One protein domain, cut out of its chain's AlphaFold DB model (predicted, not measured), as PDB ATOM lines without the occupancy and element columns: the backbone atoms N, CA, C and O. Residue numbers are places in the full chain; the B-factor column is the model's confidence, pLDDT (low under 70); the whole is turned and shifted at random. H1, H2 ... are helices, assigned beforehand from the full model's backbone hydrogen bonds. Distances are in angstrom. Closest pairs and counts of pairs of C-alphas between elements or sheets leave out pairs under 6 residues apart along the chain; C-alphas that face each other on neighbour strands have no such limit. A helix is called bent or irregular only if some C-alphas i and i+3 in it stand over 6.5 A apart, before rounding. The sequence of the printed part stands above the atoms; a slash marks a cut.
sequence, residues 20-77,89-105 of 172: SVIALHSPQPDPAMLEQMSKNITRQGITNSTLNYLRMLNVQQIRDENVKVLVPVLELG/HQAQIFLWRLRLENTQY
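Overview. This is residues 20 to 77 and 89 to 105 of the 172 residues of an uncharacterized protein of Anopheles merus (UniProt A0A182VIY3). One long straight helix, H3, makes much of the length of a thin rod, with a second helix, H4, running loosely beside the earlier part of H3 in the opposite direction. Beyond the first residue of H3, the chain runs on to the short helix H2 and then folds back through residues 26 to 30, which puts the short helix H1 off to one side of H2 at that end of the rod, while at the other end residues 64 to 77, of which 64 to 75 belong to H3, stick out. The printed part has 75 residues with four named helices, in the order H1, H2, H3, H4 along the chain, and no named strand; its class is all helix. The whole is extended, with a radius of gyration of the C-alphas of 21.6 A and spans of 77 by 23 by 14 A.

Along the chain. H3, the longest helix, holds residues 48 to 75 and measures 40.5 A from C-alpha 48 at (203.024, 247.245, 226.197) to C-alpha 75 at (203.187, 252.236, 266.431). H4 holds residues 89 to 105 and measures 23.9 A, ending with C-alpha 105 at (197.393, 252.983, 222.042). H2 holds the seven residues 31 to 37. H1 holds the five residues 20 to 24, with C-alpha 20 at (208.622, 233.285, 205.279).

Arrangement. H3 is neither bent nor irregular, but only just: C-alphas 69 and 72 are 6.1 A apart. H3 and H4 are close but not clearly touching, with 2 pairs of C-alphas within 8 A; the closest C-alphas are those of Val 59 and Ala 91, 7.5 A apart. Their lines stand at a shallow tilt of 11 degrees, and they run opposite ways. H2 and H3 are apart, joined by a short link of 10 residues. In that link residues 42 to 43 pair with residues 46 to 47, antiparallel, in stretches too short to be named. H1 and H2 are only just apart, their closest C-alphas 8.3 A from each other, and a short link of six residues joins them. H1 is apart from H3 and from H4, and H2 is apart from H4. In H1, H2 and H4 every O i to N i+4 pair is within hydrogen-bond range; in H3, 22 of 24 are.

Size, cuts and confidence. The two C-alphas farthest apart are those of Pro 27 and Gly 77, at 76.9 A. Residues 26 to 32 stand free, as do residues 64 to 77. Residues 78 to 88 are cut out and not printed, and C-alphas 77 and 89 are 26.9 A apart across the cut; the link from H3 to H4 runs across it. Of the links that are printed whole, neither is long. The mean pLDDT of the printed part is 70.1, and residues 25 to 29, 60 to 77 and 89 to 105 are under 70 in this model.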
ATOM      1  N   SER A  20     209.715 234.213 205.590       85.25
ATOM      2  CA  SER A  20     208.622 233.285 205.279       85.25
ATOM      3  C   SER A  20     207.254 233.953 205.395       85.25
ATOM      4  O   SER A  20     206.413 233.743 204.530       85.25
ATOM      5  N   VAL A  21     207.056 234.804 206.405       80.81
ATOM      6  CA  VAL A  21     205.804 235.549 206.596       80.81
ATOM      7  C   VAL A  21     205.587 236.513 205.433       80.81
ATOM      8  O   VAL A  21     204.486 236.609 204.925       80.81
ATOM      9  N   ILE A  22     206.636 237.160 204.925       80.69
ATOM     10  CA  ILE A  22     206.530 238.047 203.753       80.69
ATOM     11  C   ILE A  22     206.212 237.242 202.477       80.69
ATOM     12  O   ILE A  22     205.380 237.646 201.665       80.69
ATOM     13  N   ALA A  23     206.840 236.074 202.313       76.25
ATOM     14  CA  ALA A  23     206.641 235.201 201.156       76.25
ATOM     15  C   ALA A  23     205.224 234.600 201.090       76.25
ATOM     16  O   ALA A  23     204.669 234.472 199.999       76.25
ATOM     17  N   LEU A  24     204.619 234.285 202.242       73.44
ATOM     18  CA  LEU A  24     203.233 233.803 202.334       73.44
ATOM     19  C   LEU A  24     202.222 234.795 201.740       73.44
ATOM     20  O   LEU A  24     201.217 234.376 201.175       73.44
ATOM     21  N   HIS A  25     202.531 236.090 201.793       67.00
ATOM     22  CA  HIS A  25     201.688 237.157 201.259       67.00
ATOM     23  C   HIS A  25     202.116 237.609 199.855       67.00
ATOM     24  O   HIS A  25     201.648 238.622 199.366       67.00
ATOM     25  N   SER A  26     203.020 236.899 199.172       60.28
ATOM     26  CA  SER A  26     203.545 237.329 197.864       60.28
ATOM     27  C   SER A  26     202.710 236.973 196.614       60.28
ATOM     28  O   SER A  26     202.879 237.677 195.621       60.28
ATOM     29  N   PRO A  27     201.816 235.957 196.575       68.38
ATOM     30  CA  PRO A  27     200.999 235.711 195.373       68.38
ATOM     31  C   PRO A  27     200.003 236.848 195.076       68.38
ATOM     32  O   PRO A  27     199.755 237.174 193.919       68.38
ATOM     33  N   GLN A  28     199.477 237.472 196.131       64.44
ATOM     34  CA  GLN A  28     198.804 238.767 196.124       64.44
ATOM     35  C   GLN A  28     199.133 239.444 197.458       64.44
ATOM     36  O   GLN A  28     198.549 239.069 198.476       64.44
ATOM     37  N   PRO A  29     200.075 240.398 197.490       66.94
ATOM     38  CA  PRO A  29     200.301 241.178 198.692       66.94
ATOM     39  C   PRO A  29     199.079 242.046 198.925       66.94
ATOM     40  O   PRO A  29     198.841 242.983 198.167       66.94
ATOM     41  N   ASP A  30     198.308 241.719 199.959       75.81
ATOM     42  CA  ASP A  30     197.319 242.645 200.486       75.81
ATOM     43  C   ASP A  30     198.081 243.865 201.036       75.81
ATOM     44  O   ASP A  30     198.836 243.733 202.013       75.81
ATOM     45  N   PRO A  31     197.960 245.043 200.396       78.19
ATOM     46  CA  PRO A  31     198.683 246.234 200.819       78.19
ATOM     47  C   PRO A  31     198.326 246.647 202.252       78.19
ATOM     48  O   PRO A  31     199.192 247.180 202.948       78.19
ATOM     49  N   ALA A  32     197.108 246.351 202.722       82.88
ATOM     50  CA  ALA A  32     196.676 246.686 204.079       82.88
ATOM     51  C   ALA A  32     197.460 245.895 205.139       82.88
ATOM     52  O   ALA A  32     197.912 246.444 206.147       82.88
ATOM     53  N   MET A  33     197.701 244.613 204.882       82.44
ATOM     54  CA  MET A  33     198.418 243.751 205.817       82.44
ATOM     55  C   MET A  33     199.921 244.075 205.859       82.44
ATOM     56  O   MET A  33     200.542 244.058 206.923       82.44
ATOM     57  N   LEU A  34     200.526 244.441 204.722       82.56
ATOM     58  CA  LEU A  34     201.917 244.912 204.706       82.56
ATOM     59  C   LEU A  34     202.094 246.210 205.504       82.56
ATOM     60  O   LEU A  34     203.093 246.370 206.211       82.56
ATOM     61  N   GLU A  35     201.119 247.117 205.430       86.12
ATOM     62  CA  GLU A  35     201.112 248.338 206.234       86.12
ATOM     63  C   GLU A  35     201.023 248.021 207.732       86.12
ATOM     64  O   GLU A  35     201.754 248.606 208.533       86.12
ATOM     65  N   GLN A  36     200.199 247.047 208.121       83.75
ATOM     66  CA  GLN A  36     200.102 246.584 209.505       83.75
ATOM     67  C   GLN A  36     201.435 246.002 210.007       83.75
ATOM     68  O   GLN A  36     201.918 246.394 211.068       83.75
ATOM     69  N   MET A  37     202.077 245.139 209.216       84.25
ATOM     70  CA  MET A  37     203.369 244.533 209.559       84.25
ATOM     71  C   MET A  37     204.522 245.542 209.630       84.25
ATOM     72  O   MET A  37     205.532 245.274 210.275       84.25
ATOM     73  N   SER A  38     204.402 246.692 208.961       85.19
ATOM     74  CA  SER A  38     205.419 247.749 209.002       85.19
ATOM     75  C   SER A  38     205.445 248.527 210.324       85.19
ATOM     76  O   SER A  38     206.410 249.245 210.599       85.19
ATOM     77  N   LYS A  39     204.396 248.397 211.146       89.88
ATOM     78  CA  LYS A  39     204.269 249.083 212.433       89.88
ATOM     79  C   LYS A  39     205.009 248.308 213.519       89.88
ATOM     80  O   LYS A  39     204.930 247.087 213.597       89.88
ATOM     81  N   ASN A  40     205.679 249.038 214.406       91.00
ATOM     82  CA  ASN A  40     206.332 248.430 215.560       91.00
ATOM     83  C   ASN A  40     205.302 247.901 216.565       91.00
ATOM     84  O   ASN A  40     204.343 248.599 216.909       91.00
ATOM     85  N   ILE A  41     205.572 246.723 217.124       89.19
ATOM     86  CA  ILE A  41     204.785 246.134 218.215       89.19
ATOM     87  C   ILE A  41     205.299 246.557 219.603       89.19
ATOM     88  O   ILE A  41     204.590 246.412 220.604       89.19
ATOM     89  N   THR A  42     206.526 247.086 219.696       92.19
ATOM     90  CA  THR A  42     207.162 247.515 220.953       92.19
ATOM     91  C   THR A  42     207.410 249.023 221.036       92.19
ATOM     92  O   THR A  42     207.499 249.743 220.041       92.19
ATOM     93  N   ARG A  43     207.564 249.518 222.272       87.31
ATOM     94  CA  ARG A  43     208.010 250.883 222.579       87.31
ATOM     95  C   ARG A  43     209.384 250.815 223.215       87.31
ATOM     96  O   ARG A  43     209.530 250.266 224.302       87.31
ATOM     97  N   GLN A  44     210.391 251.362 222.534       88.12
ATOM     98  CA  GLN A  44     211.792 251.275 222.971       88.12
ATOM     99  C   GLN A  44     212.241 249.820 223.216       88.12
ATOM    100  O   GLN A  44     212.997 249.546 224.141       88.12
ATOM    101  N   GLY A  45     211.753 248.871 222.409       88.94
ATOM    102  CA  GLY A  45     212.074 247.451 222.564       88.94
ATOM    103  C   GLY A  45     211.347 246.745 223.713       88.94
ATOM    104  O   GLY A  45     211.666 245.595 224.001       88.94
ATOM    105  N   ILE A  46     210.384 247.401 224.373       90.75
ATOM    106  CA  ILE A  46     209.579 246.824 225.457       90.75
ATOM    107  C   ILE A  46     208.120 246.708 224.999       90.75
ATOM    108  O   ILE A  46     207.550 247.648 224.444       90.75
ATOM    109  N   THR A  47     207.504 245.547 225.225       90.00
ATOM    110  CA  THR A  47     206.084 245.327 224.907       90.00
ATOM    111  C   THR A  47     205.182 246.151 225.827       90.00
ATOM    112  O   THR A  47     205.553 246.463 226.961       90.00
ATOM    113  N   ASN A  48     203.962 246.469 225.379       84.25
ATOM    114  CA  ASN A  48     203.024 247.245 226.197       84.25
ATOM    115  C   ASN A  48     202.694 246.541 227.526       84.25
ATOM    116  O   ASN A  48     202.687 247.170 228.579       84.25
ATOM    117  N   SER A  49     202.520 245.215 227.486       84.00
ATOM    118  CA  SER A  49     202.318 244.369 228.671       84.00
ATOM    119  C   SER A  49     203.440 244.544 229.700       84.00
ATOM    120  O   SER A  49     203.180 244.892 230.854       84.00
ATOM    121  N   THR A  50     204.698 244.388 229.278       88.12
ATOM    122  CA  THR A  50     205.850 244.534 230.174       88.12
ATOM    123  C   THR A  50     205.962 245.958 230.709       88.12
ATOM    124  O   THR A  50     206.226 246.159 231.893       88.12
ATOM    125  N   LEU A  51     205.720 246.957 229.865       87.25
ATOM    126  CA  LEU A  51     205.795 248.359 230.256       87.25
ATOM    127  C   LEU A  51     204.718 248.685 231.311       87.25
ATOM    128  O   LEU A  51     205.007 249.316 232.329       87.25
ATOM    129  N   ASN A  52     203.501 248.169 231.139       83.81
ATOM    130  CA  ASN A  52     202.408 248.307 232.105       83.81
ATOM    131  C   ASN A  52     202.678 247.591 233.416       83.81
ATOM    132  O   ASN A  52     202.428 248.156 234.481       83.81
ATOM    133  N   TYR A  53     203.254 246.397 233.345       83.06
ATOM    134  CA  TYR A  53     203.706 245.686 234.526       83.06
ATOM    135  C   TYR A  53     204.750 246.499 235.309       83.06
ATOM    136  O   TYR A  53     204.574 246.725 236.503       83.06
ATOM    137  N   LEU A  54     205.780 247.036 234.644       85.00
ATOM    138  CA  LEU A  54     206.813 247.864 235.289       85.00
ATOM    139  C   LEU A  54     206.245 249.155 235.896       85.00
ATOM    140  O   LEU A  54     206.664 249.589 236.971       85.00
ATOM    141  N   ARG A  55     205.271 249.777 235.233       81.44
ATOM    142  CA  ARG A  55     204.573 250.953 235.763       81.44
ATOM    143  C   ARG A  55     203.750 250.614 237.010       81.44
ATOM    144  O   ARG A  55     203.813 251.353 237.990       81.44
ATOM    145  N   MET A  56     203.030 249.492 236.997       79.38
ATOM    146  CA  MET A  56     202.283 248.993 238.158       79.38
ATOM    147  C   MET A  56     203.210 248.634 239.321       79.38
ATOM    148  O   MET A  56     202.909 248.981 240.461       79.38
ATOM    149  N   LEU A  57     204.356 248.006 239.042       77.88
ATOM    150  CA  LEU A  57     205.367 247.711 240.056       77.88
ATOM    151  C   LEU A  57     205.886 248.979 240.733       77.88
ATOM    152  O   LEU A  57     205.993 248.997 241.954       77.88
ATOM    153  N   ASN A  58     206.143 250.052 239.981       72.62
ATOM    154  CA  ASN A  58     206.554 251.328 240.574       72.62
ATOM    155  C   ASN A  58     205.483 251.895 241.517       72.62
ATOM    156  O   ASN A  58     205.805 252.359 242.608       72.62
ATOM    157  N   VAL A  59     204.206 251.833 241.131       72.19
ATOM    158  CA  VAL A  59     203.101 252.300 241.987       72.19
ATOM    159  C   VAL A  59     202.977 251.445 243.247       72.19
ATOM    160  O   VAL A  59     202.809 251.987 244.341       72.19
ATOM    161  N   GLN A  60     203.073 250.122 243.113       67.56
ATOM    162  CA  GLN A  60     203.021 249.209 244.252       67.56
ATOM    163  C   GLN A  60     204.212 249.427 245.188       67.56
ATOM    164  O   GLN A  60     204.012 249.543 246.389       67.56
ATOM    165  N   GLN A  61     205.419 249.598 244.647       69.38
ATOM    166  CA  GLN A  61     206.613 249.901 245.430       69.38
ATOM    167  C   GLN A  61     206.455 251.213 246.207       69.38
ATOM    168  O   GLN A  61     206.738 251.249 247.398       69.38
ATOM    169  N   ILE A  62     205.941 252.276 245.580       64.31
ATOM    170  CA  ILE A  62     205.659 253.542 246.277       64.31
ATOM    171  C   ILE A  62     204.620 253.336 247.389       64.31
ATOM    172  O   ILE A  62     204.782 253.868 248.486       64.31
ATOM    173  N   ARG A  63     203.555 252.563 247.138       65.19
ATOM    174  CA  ARG A  63     202.567 252.208 248.172       65.19
ATOM    175  C   ARG A  63     203.212 251.459 249.336       65.19
ATOM    176  O   ARG A  63     202.975 251.833 250.479       65.19
ATOM    177  N   ASP A  64     204.038 250.461 249.056       66.31
ATOM    178  CA  ASP A  64     204.667 249.626 250.079       66.31
ATOM    179  C   ASP A  64     205.685 250.419 250.912       66.31
ATOM    180  O   ASP A  64     205.711 250.276 252.131       66.31
ATOM    181  N   GLU A  65     206.474 251.305 250.297       61.97
ATOM    182  CA  GLU A  65     207.376 252.211 251.026       61.97
ATOM    183  C   GLU A  65     206.600 253.177 251.935       61.97
ATOM    184  O   GLU A  65     206.972 253.379 253.090       61.97
ATOM    185  N   ASN A  66     205.467 253.709 251.472       55.50
ATOM    186  CA  ASN A  66     204.611 254.553 252.308       55.50
ATOM    187  C   ASN A  66     204.010 253.774 253.489       55.50
ATOM    188  O   ASN A  66     203.953 254.305 254.595       55.50
ATOM    189  N   VAL A  67     203.605 252.515 253.289       59.56
ATOM    190  CA  VAL A  67     203.110 251.647 254.373       59.56
ATOM    191  C   VAL A  67     204.224 251.330 255.375       59.56
ATOM    192  O   VAL A  67     203.992 251.426 256.579       59.56
ATOM    193  N   LYS A  68     205.445 251.034 254.913       57.62
ATOM    194  CA  LYS A  68     206.609 250.807 255.791       57.62
ATOM    195  C   LYS A  68     206.957 252.019 256.654       57.62
ATOM    196  O   LYS A  68     207.458 251.828 257.753       57.62
ATOM    197  N   VAL A  69     206.720 253.241 256.175       56.88
ATOM    198  CA  VAL A  69     206.939 254.474 256.952       56.88
ATOM    199  C   VAL A  69     205.763 254.762 257.886       56.88
ATOM    200  O   VAL A  69     205.960 255.241 259.000       56.88
ATOM    201  N   LEU A  70     204.539 254.450 257.460       53.28
ATOM    202  CA  LEU A  70     203.329 254.745 258.225       53.28
ATOM    203  C   LEU A  70     203.127 253.785 259.408       53.28
ATOM    204  O   LEU A  70     202.675 254.224 260.462       53.28
ATOM    205  N   VAL A  71     203.491 252.505 259.265       55.72
ATOM    206  CA  VAL A  71     203.348 251.491 260.329       55.72
ATOM    207  C   VAL A  71     204.139 251.871 261.598       55.72
ATOM    208  O   VAL A  71     203.510 251.978 262.648       55.72
ATOM    209  N   PRO A  72     205.440 252.218 261.539       55.97
ATOM    210  CA  PRO A  72     206.195 252.660 262.713       55.97
ATOM    211  C   PRO A  72     205.699 253.985 263.304       55.97
ATOM    212  O   PRO A  72     205.758 254.173 264.512       55.97
ATOM    213  N   VAL A  73     205.200 254.913 262.476       54.09
ATOM    214  CA  VAL A  73     204.661 256.210 262.939       54.09
ATOM    215  C   VAL A  73     203.362 256.025 263.729       54.09
ATOM    216  O   VAL A  73     203.130 256.735 264.708       54.09
ATOM    217  N   LEU A  74     202.532 255.059 263.333       55.03
ATOM    218  CA  LEU A  74     201.330 254.673 264.074       55.03
ATOM    219  C   LEU A  74     201.674 253.883 265.348       55.03
ATOM    220  O   LEU A  74     201.014 254.063 266.368       55.03
ATOM    221  N   GLU A  75     202.725 253.062 265.307       54.03
ATOM    222  CA  GLU A  75     203.187 252.236 266.431       54.03
ATOM    223  C   GLU A  75     203.925 253.055 267.517       54.03
ATOM    224  O   GLU A  75     203.878 252.695 268.691       54.03
ATOM    225  N   LEU A  76     204.520 254.209 267.167       53.94
ATOM    226  CA  LEU A  76     205.170 255.138 268.114       53.94
ATOM    227  C   LEU A  76     204.238 256.190 268.754       53.94
ATOM    228  O   LEU A  76     204.701 257.022 269.536       53.94
ATOM    229  N   GLY A  77     202.932 256.177 268.467       52.03
ATOM    230  CA  GLY A  77     201.937 256.915 269.257       52.03
ATOM    231  C   GLY A  77     201.932 258.452 269.150       52.03
ATOM    232  O   GLY A  77     201.295 259.102 269.977       52.03
ATOM    233  N   HIS A  89     196.038 262.081 244.969       50.88
ATOM    234  CA  HIS A  89     195.744 262.835 243.751       50.88
ATOM    235  C   HIS A  89     196.862 262.702 242.708       50.88
ATOM    236  O   HIS A  89     196.574 262.598 241.523       50.88
ATOM    237  N   GLN A  90     198.133 262.653 243.124       50.69
ATOM    238  CA  GLN A  90     199.259 262.436 242.205       50.69
ATOM    239  C   GLN A  90     199.371 260.973 241.765       50.69
ATOM    240  O   GLN A  90     199.640 260.715 240.594       50.69
ATOM    241  N   ALA A  91     199.107 260.016 242.663       54.59
ATOM    242  CA  ALA A  91     199.033 258.603 242.306       54.59
ATOM    243  C   ALA A  91     197.848 258.322 241.367       54.59
ATOM    244  O   ALA A  91     198.018 257.619 240.378       54.59
ATOM    245  N   GLN A  92     196.684 258.931 241.603       54.91
ATOM    246  CA  GLN A  92     195.520 258.862 240.721       54.91
ATOM    247  C   GLN A  92     195.764 259.594 239.405       54.91
ATOM    248  O   GLN A  92     195.433 259.040 238.371       54.91
ATOM    249  N   ILE A  93     196.401 260.771 239.389       60.03
ATOM    250  CA  ILE A  93     196.807 261.443 238.140       60.03
ATOM    251  C   ILE A  93     197.791 260.570 237.357       60.03
ATOM    252  O   ILE A  93     197.657 260.451 236.142       60.03
ATOM    253  N   PHE A  94     198.764 259.944 238.022       60.41
ATOM    254  CA  PHE A  94     199.703 259.033 237.373       60.41
ATOM    255  C   PHE A  94     198.984 257.801 236.830       60.41
ATOM    256  O   PHE A  94     199.165 257.489 235.663       60.41
ATOM    257  N   LEU A  95     198.118 257.157 237.618       63.31
ATOM    258  CA  LEU A  95     197.306 256.013 237.196       63.31
ATOM    259  C   LEU A  95     196.332 256.372 236.070       63.31
ATOM    260  O   LEU A  95     196.148 255.574 235.159       63.31
ATOM    261  N   TRP A  96     195.746 257.570 236.085       60.12
ATOM    262  CA  TRP A  96     194.834 258.051 235.047       60.12
ATOM    263  C   TRP A  96     195.591 258.398 233.764       60.12
ATOM    264  O   TRP A  96     195.140 258.046 232.678       60.12
ATOM    265  N   ARG A  97     196.794 258.974 233.871       57.72
ATOM    266  CA  ARG A  97     197.712 259.175 232.738       57.72
ATOM    267  C   ARG A  97     198.212 257.839 232.183       57.72
ATOM    268  O   ARG A  97     198.220 257.655 230.973       57.72
ATOM    269  N   LEU A  98     198.524 256.875 233.051       59.62
ATOM    270  CA  LEU A  98     198.882 255.505 232.681       59.62
ATOM    271  C   LEU A  98     197.746 254.793 231.952       59.62
ATOM    272  O   LEU A  98     197.974 254.086 230.974       59.62
ATOM    273  N   ARG A  99     196.521 254.956 232.457       59.19
ATOM    274  CA  ARG A  99     195.305 254.380 231.889       59.19
ATOM    275  C   ARG A  99     195.003 255.016 230.539       59.19
ATOM    276  O   ARG A  99     194.756 254.278 229.598       59.19
ATOM    277  N   LEU A 100     195.072 256.343 230.427       53.81
ATOM    278  CA  LEU A 100     194.847 257.067 229.174       53.81
ATOM    279  C   LEU A 100     195.886 256.743 228.103       53.81
ATOM    280  O   LEU A 100     195.502 256.465 226.970       53.81
ATOM    281  N   GLU A 101     197.179 256.752 228.447       55.03
ATOM    282  CA  GLU A 101     198.241 256.384 227.504       55.03
ATOM    283  C   GLU A 101     198.041 254.951 226.999       55.03
ATOM    284  O   GLU A 101     198.247 254.685 225.821       55.03
ATOM    285  N   ASN A 102     197.578 254.032 227.851       53.75
ATOM    286  CA  ASN A 102     197.259 252.675 227.417       53.75
ATOM    287  C   ASN A 102     196.021 252.596 226.530       53.75
ATOM    288  O   ASN A 102     196.098 251.994 225.467       53.75
ATOM    289  N   THR A 103     194.911 253.230 226.910       55.31
ATOM    290  CA  THR A 103     193.669 253.176 226.125       55.31
ATOM    291  C   THR A 103     193.844 253.792 224.736       55.31
ATOM    292  O   THR A 103     193.298 253.273 223.767       55.31
ATOM    293  N   GLN A 104     194.617 254.876 224.610       52.44
ATOM    294  CA  GLN A 104     194.828 255.547 223.324       52.44
ATOM    295  C   GLN A 104     195.660 254.694 222.350       52.44
ATOM    296  O   GLN A 104     195.443 254.744 221.137       52.44
ATOM    297  N   TYR A 105     196.580 253.875 222.866       48.88
ATOM    298  CA  TYR A 105     197.393 252.983 222.042       48.88
ATOM    299  C   TYR A 105     196.782 251.601 221.836       48.88
ATOM    300  O   TYR A 105     196.930 251.071 220.738       48.88
TER     301      TYR A 105